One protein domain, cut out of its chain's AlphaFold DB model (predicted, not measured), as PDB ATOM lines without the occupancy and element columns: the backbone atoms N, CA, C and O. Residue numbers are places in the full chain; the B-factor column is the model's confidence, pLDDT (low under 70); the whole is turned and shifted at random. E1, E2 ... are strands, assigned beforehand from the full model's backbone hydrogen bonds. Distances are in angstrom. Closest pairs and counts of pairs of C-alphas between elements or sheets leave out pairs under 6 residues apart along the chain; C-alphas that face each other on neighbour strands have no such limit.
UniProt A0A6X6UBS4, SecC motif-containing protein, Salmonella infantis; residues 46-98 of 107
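What this domain is: This is residues 46 to 98 of the 107 residues of the protein "SecC motif-containing protein" of Salmonella infantis (UniProt A0A6X6UBS4). With little regular structure, this is a long two-stranded ribbon, the hairpin of E1 and E2, with a head of loops, residues 59 to 88, at one end and both printed ends at the other. The printed part has 53 residues, no named helix and two strands, E1 then E2, in one antiparallel sheet. The class is all strand, with 19 residues in named elements, under half. The whole is loose, with a radius of gyration of the C-alphas of 13.7 A, and spans 45 by 20 by 14 A.

How they stand to each other: E1, residues 49 to 58, and E2, residues 89 to 97, are antiparallel neighbours at 155 degrees between their directions. C-alphas 56 and 90 face each other at 4.4 A. N 49 and O 97, at 2.8 A, and N 91 and O 55, at 3.0 A, are within hydrogen-bond range.

Where its parts are: E1 is 27.4 A long from C-alpha 49 at (-40.468, -47.377, -26.767). E2 is 25.6 A long and ends with C-alpha 97 at (-38.598, -43.132, -24.774).

The domain as a whole: The C-alphas of Gln 46 and Gly 62, the two farthest apart, are 46.0 A apart. The link from E1 to E2 is long, 30 residues. The printed part has no cut, and no printed residue is under 70 in pLDDT.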
ATOM      1  N   GLN A  46     -30.984 -53.085 -25.434       82.62
ATOM      2  CA  GLN A  46     -31.558 -51.942 -24.740       82.62
ATOM      3  C   GLN A  46     -33.027 -51.768 -25.117       82.62
ATOM      4  O   GLN A  46     -33.387 -51.656 -26.287       82.62
ATOM      5  N   ILE A  47     -33.872 -51.710 -24.092       85.50
ATOM      6  CA  ILE A  47     -35.302 -51.478 -24.246       85.50
ATOM      7  C   ILE A  47     -35.527 -49.994 -24.542       85.50
ATOM      8  O   ILE A  47     -34.964 -49.127 -23.875       85.50
ATOM      9  N   PHE A  48     -36.380 -49.706 -25.517       86.19
ATOM     10  CA  PHE A  48     -36.903 -48.376 -25.802       86.19
ATOM     11  C   PHE A  48     -38.323 -48.509 -26.355       86.19
ATOM     12  O   PHE A  48     -38.690 -49.548 -26.904       86.19
ATOM     13  N   ASN A  49     -39.119 -47.453 -26.218       88.06
ATOM     14  CA  ASN A  49     -40.468 -47.377 -26.767       88.06
ATOM     15  C   ASN A  49     -40.529 -46.272 -27.818       88.06
ATOM     16  O   ASN A  49     -40.004 -45.181 -27.602       88.06
ATOM     17  N   ILE A  50     -41.198 -46.540 -28.938       87.38
ATOM     18  CA  ILE A  50     -41.463 -45.540 -29.974       87.38
ATOM     19  C   ILE A  50     -42.962 -45.287 -30.026       87.38
ATOM     20  O   ILE A  50     -43.743 -46.214 -30.237       87.38
ATOM     21  N   THR A  51     -43.353 -44.021 -29.909       91.69
ATOM     22  CA  THR A  51     -44.725 -43.585 -30.175       91.69
ATOM     23  C   THR A  51     -44.717 -42.626 -31.350       91.69
ATOM     24  O   THR A  51     -43.904 -41.710 -31.422       91.69
ATOM     25  N   THR A  52     -45.631 -42.821 -32.297       90.75
ATOM     26  CA  THR A  52     -45.799 -41.890 -33.415       90.75
ATOM     27  C   THR A  52     -47.170 -41.263 -33.364       90.75
ATOM     28  O   THR A  52     -48.173 -41.969 -33.271       90.75
ATOM     29  N   TRP A  53     -47.220 -39.951 -33.514       92.62
ATOM     30  CA  TRP A  53     -48.465 -39.202 -33.540       92.62
ATOM     31  C   TRP A  53     -48.354 -38.058 -34.542       92.62
ATOM     32  O   TRP A  53     -47.312 -37.837 -35.163       92.62
ATOM     33  N   ARG A  54     -49.468 -37.370 -34.780       91.56
ATOM     34  CA  ARG A  54     -49.509 -36.206 -35.661       91.56
ATOM     35  C   ARG A  54     -50.002 -35.008 -34.884       91.56
ATOM     36  O   ARG A  54     -51.006 -35.105 -34.186       91.56
ATOM     37  N   PHE A  55     -49.339 -33.880 -35.081       92.94
ATOM     38  CA  PHE A  55     -49.776 -32.599 -34.548       92.94
ATOM     39  C   PHE A  55     -50.082 -31.640 -35.680       92.94
ATOM     40  O   PHE A  55     -49.487 -31.711 -36.759       92.94
ATOM     41  N   LYS A  56     -51.022 -30.737 -35.421       95.06
ATOM     42  CA  LYS A  56     -51.331 -29.642 -36.328       95.06
ATOM     43  C   LYS A  56     -50.212 -28.609 -36.215       95.06
ATOM     44  O   LYS A  56     -50.098 -27.930 -35.204       95.06
ATOM     45  N   ALA A  57     -49.365 -28.537 -37.235       93.50
ATOM     46  CA  ALA A  57     -48.210 -27.648 -37.256       93.50
ATOM     47  C   ALA A  57     -48.569 -26.238 -37.743       93.50
ATOM     48  O   ALA A  57     -47.917 -25.274 -37.351       93.50
ATOM     49  N   LYS A  58     -49.574 -26.115 -38.620       92.81
ATOM     50  CA  LYS A  58     -50.018 -24.830 -39.171       92.81
ATOM     51  C   LYS A  58     -51.476 -24.897 -39.633       92.81
ATOM     52  O   LYS A  58     -51.943 -25.953 -40.065       92.81
ATOM     53  N   GLU A  59     -52.167 -23.766 -39.568       96.12
ATOM     54  CA  GLU A  59     -53.412 -23.540 -40.307       96.12
ATOM     55  C   GLU A  59     -53.151 -23.428 -41.815       96.12
ATOM     56  O   GLU A  59     -52.029 -23.154 -42.255       96.12
ATOM     57  N   HIS A  60     -54.202 -23.605 -42.613       94.25
ATOM     58  CA  HIS A  60     -54.147 -23.291 -44.037       94.25
ATOM     59  C   HIS A  60     -54.139 -21.772 -44.216       94.25
ATOM     60  O   HIS A  60     -55.036 -21.090 -43.735       94.25
ATOM     61  N   ASP A  61     -53.136 -21.240 -44.913       90.06
ATOM     62  CA  ASP A  61     -53.014 -19.799 -45.186       90.06
ATOM     63  C   ASP A  61     -53.634 -19.380 -46.528       90.06
ATOM     64  O   ASP A  61     -53.671 -18.195 -46.848       90.06
ATOM     65  N   GLY A  62     -54.111 -20.344 -47.323       87.56
ATOM     66  CA  GLY A  62     -54.673 -20.112 -48.657       87.56
ATOM     67  C   GLY A  62     -53.641 -19.734 -49.726       87.56
ATOM     68  O   GLY A  62     -54.018 -19.536 -50.877       87.56
ATOM     69  N   VAL A  63     -52.352 -19.654 -49.378       89.25
ATOM     70  CA  VAL A  63     -51.272 -19.270 -50.304       89.25
ATOM     71  C   VAL A  63     -50.756 -20.483 -51.080       89.25
ATOM     72  O   VAL A  63     -50.316 -20.369 -52.222       89.25
ATOM     73  N   LEU A  64     -50.806 -21.667 -50.469       89.81
ATOM     74  CA  LEU A  64     -50.281 -22.889 -51.067       89.81
ATOM     75  C   LEU A  64     -51.229 -23.473 -52.131       89.81
ATOM     76  O   LEU A  64     -52.341 -23.892 -51.810       89.81
ATOM     77  N   SER A  65     -50.753 -23.584 -53.378       94.50
ATOM     78  CA  SER A  65     -51.489 -24.256 -54.463       94.50
ATOM     79  C   SER A  65     -51.733 -25.749 -54.155       94.50
ATOM     80  O   SER A  65     -50.820 -26.424 -53.668       94.50
ATOM     81  N   PRO A  66     -52.931 -26.287 -54.462       94.69
ATOM     82  CA  PRO A  66     -53.260 -27.712 -54.302       94.69
ATOM     83  C   PRO A  66     -52.304 -28.689 -55.017       94.69
ATOM     84  O   PRO A  66     -52.142 -29.833 -54.589       94.69
ATOM     85  N   GLU A  67     -51.647 -28.243 -56.081       96.19
ATOM     86  CA  GLU A  67     -50.793 -29.017 -56.983       96.19
ATOM     87  C   GLU A  67     -49.360 -29.126 -56.466       96.19
ATOM     88  O   GLU A  67     -48.625 -30.026 -56.879       96.19
ATOM     89  N   ASN A  68     -48.976 -28.242 -55.543       94.88
ATOM     90  CA  ASN A  68     -47.674 -28.284 -54.892       94.88
ATOM     91  C   ASN A  68     -47.538 -29.535 -54.020       94.88
ATOM     92  O   ASN A  68     -48.519 -30.068 -53.497       94.88
ATOM     93  N   ILE A  69     -46.300 -29.986 -53.810       94.69
ATOM     94  CA  ILE A  69     -46.011 -31.041 -52.835       94.69
ATOM     95  C   ILE A  69     -46.448 -30.576 -51.445       94.69
ATOM     96  O   ILE A  69     -46.216 -29.433 -51.047       94.69
ATOM     97  N   CYS A  70     -47.094 -31.470 -50.699       93.31
ATOM     98  CA  CYS A  70     -47.612 -31.133 -49.385       93.31
ATOM     99  C   CYS A  70     -46.477 -30.759 -48.404       93.31
ATOM    100  O   CYS A  70     -45.556 -31.553 -48.200       93.31
ATOM    101  N   PRO A  71     -46.563 -29.617 -47.693       92.75
ATOM    102  CA  PRO A  71     -45.510 -29.125 -46.794       92.75
ATOM    103  C   PRO A  71     -45.420 -29.899 -45.471       92.75
ATOM    104  O   PRO A  71     -44.635 -29.547 -44.589       92.75
ATOM    105  N   CYS A  72     -46.239 -30.940 -45.291       91.44
ATOM    106  CA  CYS A  72     -46.185 -31.794 -44.109       91.44
ATOM    107  C   CYS A  72     -44.872 -32.576 -44.009       91.44
ATOM    108  O   CYS A  72     -44.494 -32.961 -42.908       91.44
ATOM    109  N   GLY A  73     -44.195 -32.828 -45.136       84.94
ATOM    110  CA  GLY A  73     -42.990 -33.660 -45.196       84.94
ATOM    111  C   GLY A  73     -43.242 -35.163 -45.010       84.94
ATOM    112  O   GLY A  73     -42.322 -35.952 -45.180       84.94
ATOM    113  N   ASP A  74     -44.481 -35.579 -44.714       83.50
ATOM    114  CA  ASP A  74     -44.858 -36.984 -44.499       83.50
ATOM    115  C   ASP A  74     -44.924 -37.800 -45.806       83.50
ATOM    116  O   ASP A  74     -44.927 -39.030 -45.769       83.50
ATOM    117  N   SER A  75     -45.069 -37.144 -46.962       81.81
ATOM    118  CA  SER A  75     -45.239 -37.818 -48.254       81.81
ATOM    119  C   SER A  75     -44.877 -36.908 -49.424       81.81
ATOM    120  O   SER A  75     -44.991 -35.692 -49.308       81.81
ATOM    121  N   LEU A  76     -44.571 -37.505 -50.577       87.00
ATOM    122  CA  LEU A  76     -44.414 -36.802 -51.860       87.00
ATOM    123  C   LEU A  76     -45.759 -36.543 -52.570       87.00
ATOM    124  O   LEU A  76     -45.792 -36.269 -53.766       87.00
ATOM    125  N   LYS A  77     -46.889 -36.679 -51.865       90.69
ATOM    126  CA  LYS A  77     -48.209 -36.409 -52.441       90.69
ATOM    127  C   LYS A  77     -48.416 -34.911 -52.636       90.69
ATOM    128  O   LYS A  77     -47.904 -34.091 -51.866       90.69
ATOM    129  N   LYS A  78     -49.241 -34.575 -53.628       95.81
ATOM    130  CA  LYS A  78     -49.770 -33.224 -53.808       95.81
ATOM    131  C   LYS A  78     -50.532 -32.785 -52.562       95.81
ATOM    132  O   LYS A  78     -51.074 -33.607 -51.818       95.81
ATOM    133  N   TYR A  79     -50.574 -31.482 -52.334       95.62
ATOM    134  CA  TYR A  79     -51.245 -30.884 -51.195       95.62
ATOM    135  C   TYR A  79     -52.744 -31.221 -51.179       95.62
ATOM    136  O   TYR A  79     -53.257 -31.602 -50.120       95.62
ATOM    137  N   ALA A  80     -53.386 -31.206 -52.355       95.81
ATOM    138  CA  ALA A  80     -54.763 -31.644 -52.586       95.81
ATOM    139  C   ALA A  80     -55.053 -33.052 -52.041       95.81
ATOM    140  O   ALA A  80     -56.082 -33.278 -51.411       95.81
ATOM    141  N   ASP A  81     -54.102 -33.972 -52.215       95.69
ATOM    142  CA  ASP A  81     -54.239 -35.391 -51.870       95.69
ATOM    143  C   ASP A  81     -53.682 -35.727 -50.472       95.69
ATOM    144  O   ASP A  81     -53.529 -36.901 -50.111       95.69
ATOM    145  N   CYS A  82     -53.310 -34.709 -49.685       94.75
ATOM    146  CA  CYS A  82     -52.621 -34.887 -48.411       94.75
ATOM    147  C   CYS A  82     -53.258 -34.090 -47.264       94.75
ATOM    148  O   CYS A  82     -54.124 -34.618 -46.561       94.75
ATOM    149  N   CYS A  83     -52.807 -32.854 -47.017       95.44
ATOM    150  CA  CYS A  83     -53.276 -32.053 -45.881       95.44
ATOM    151  C   CYS A  83     -54.407 -31.085 -46.231       95.44
ATOM    152  O   CYS A  83     -55.106 -30.673 -45.311       95.44
ATOM    153  N   LEU A  84     -54.631 -30.747 -47.508       95.06
ATOM    154  CA  LEU A  84     -55.698 -29.816 -47.892       95.06
ATOM    155  C   LEU A  84     -57.101 -30.275 -47.437       95.06
ATOM    156  O   LEU A  84     -57.827 -29.441 -46.901       95.06
ATOM    157  N   PRO A  85     -57.481 -31.569 -47.529       94.81
ATOM    158  CA  PRO A  85     -58.786 -32.043 -47.052       94.81
ATOM    159  C   PRO A  85     -58.926 -32.057 -45.522       94.81
ATOM    160  O   PRO A  85     -59.998 -32.342 -44.995       94.81
ATOM    161  N   ARG A  86     -57.831 -31.825 -44.790       93.44
ATOM    162  CA  ARG A  86     -57.805 -31.779 -43.324       93.44
ATOM    163  C   ARG A  86     -57.993 -30.338 -42.868       93.44
ATOM    164  O   ARG A  86     -57.801 -29.403 -43.635       93.44
ATOM    165  N   ASN A  87     -58.266 -30.133 -41.587       94.19
ATOM    166  CA  ASN A  87     -58.395 -28.795 -41.004       94.19
ATOM    167  C   ASN A  87     -57.045 -28.073 -40.774       94.19
ATOM    168  O   ASN A  87     -56.997 -27.154 -39.966       94.19
ATOM    169  N   GLY A  88     -55.947 -28.494 -41.413       94.69
ATOM    170  CA  GLY A  88     -54.629 -27.860 -41.323       94.69
ATOM    171  C   GLY A  88     -53.489 -28.739 -41.836       94.69
ATOM    172  O   GLY A  88     -53.694 -29.864 -42.299       94.69
ATOM    173  N   ILE A  89     -52.261 -28.236 -41.720       95.25
ATOM    174  CA  ILE A  89     -51.038 -28.959 -42.073       95.25
ATOM    175  C   ILE A  89     -50.576 -29.761 -40.859       95.25
ATOM    176  O   ILE A  89     -50.162 -29.197 -39.845       95.25
ATOM    177  N   TYR A  90     -50.624 -31.087 -40.971       94.56
ATOM    178  CA  TYR A  90     -50.198 -31.999 -39.913       94.56
ATOM    179  C   TYR A  90     -48.802 -32.535 -40.184       94.56
ATOM    180  O   TYR A  90     -48.542 -33.005 -41.287       94.56
ATOM    181  N   LYS A  91     -47.939 -32.527 -39.170       92.69
ATOM    182  CA  LYS A  91     -46.613 -33.152 -39.234       92.69
ATOM    183  C   LYS A  91     -46.578 -34.399 -38.362       92.69
ATOM    184  O   LYS A  91     -47.179 -34.417 -37.284       92.69
ATOM    185  N   LYS A  92     -45.889 -35.443 -38.826       90.06
ATOM    186  CA  LYS A  92     -45.577 -36.605 -37.994       90.06
ATOM    187  C   LYS A  92     -44.544 -36.222 -36.937       90.06
ATOM    188  O   LYS A  92     -43.521 -35.614 -37.242       90.06
ATOM    189  N   HIS A  93     -44.823 -36.617 -35.706       89.56
ATOM    190  CA  HIS A  93     -43.893 -36.584 -34.592       89.56
ATOM    191  C   HIS A  93     -43.574 -38.014 -34.160       89.56
ATOM    192  O   HIS A  93     -44.402 -38.923 -34.314       89.56
ATOM    193  N   ILE A  94     -42.356 -38.215 -33.669       88.44
ATOM    194  CA  ILE A  94     -41.865 -39.504 -33.197       88.44
ATOM    195  C   ILE A  94     -41.267 -39.261 -31.818       88.44
ATOM    196  O   ILE A  94     -40.207 -38.651 -31.714       88.44
ATOM    197  N   ASP A  95     -41.946 -39.758 -30.793       89.69
ATOM    198  CA  ASP A  95     -41.404 -39.821 -29.444       89.69
ATOM    199  C   ASP A  95     -40.619 -41.114 -29.296       89.69
ATOM    200  O   ASP A  95     -41.106 -42.197 -29.642       89.69
ATOM    201  N   ILE A  96     -39.410 -41.002 -28.759       86.31
ATOM    202  CA  ILE A  96     -38.567 -42.145 -28.432       86.31
ATOM    203  C   ILE A  96     -38.274 -42.062 -26.945       86.31
ATOM    204  O   ILE A  96     -37.638 -41.121 -26.473       86.31
ATOM    205  N   TRP A  97     -38.757 -43.051 -26.211       87.12
ATOM    206  CA  TRP A  97     -38.598 -43.132 -24.774       87.12
ATOM    207  C   TRP A  97     -37.617 -44.239 -24.412       87.12
ATOM    208  O   TRP A  97     -37.757 -45.378 -24.860       87.12
ATOM    209  N   PHE A  98     -36.657 -43.905 -23.557       84.44
ATOM    210  CA  PHE A  98     -35.728 -44.853 -22.963       84.44
ATOM    211  C   PHE A  98     -36.045 -44.979 -21.463       84.44
ATOM    212  O   PHE A  98     -36.258 -43.959 -20.807       84.44
TER     213      PHE A  98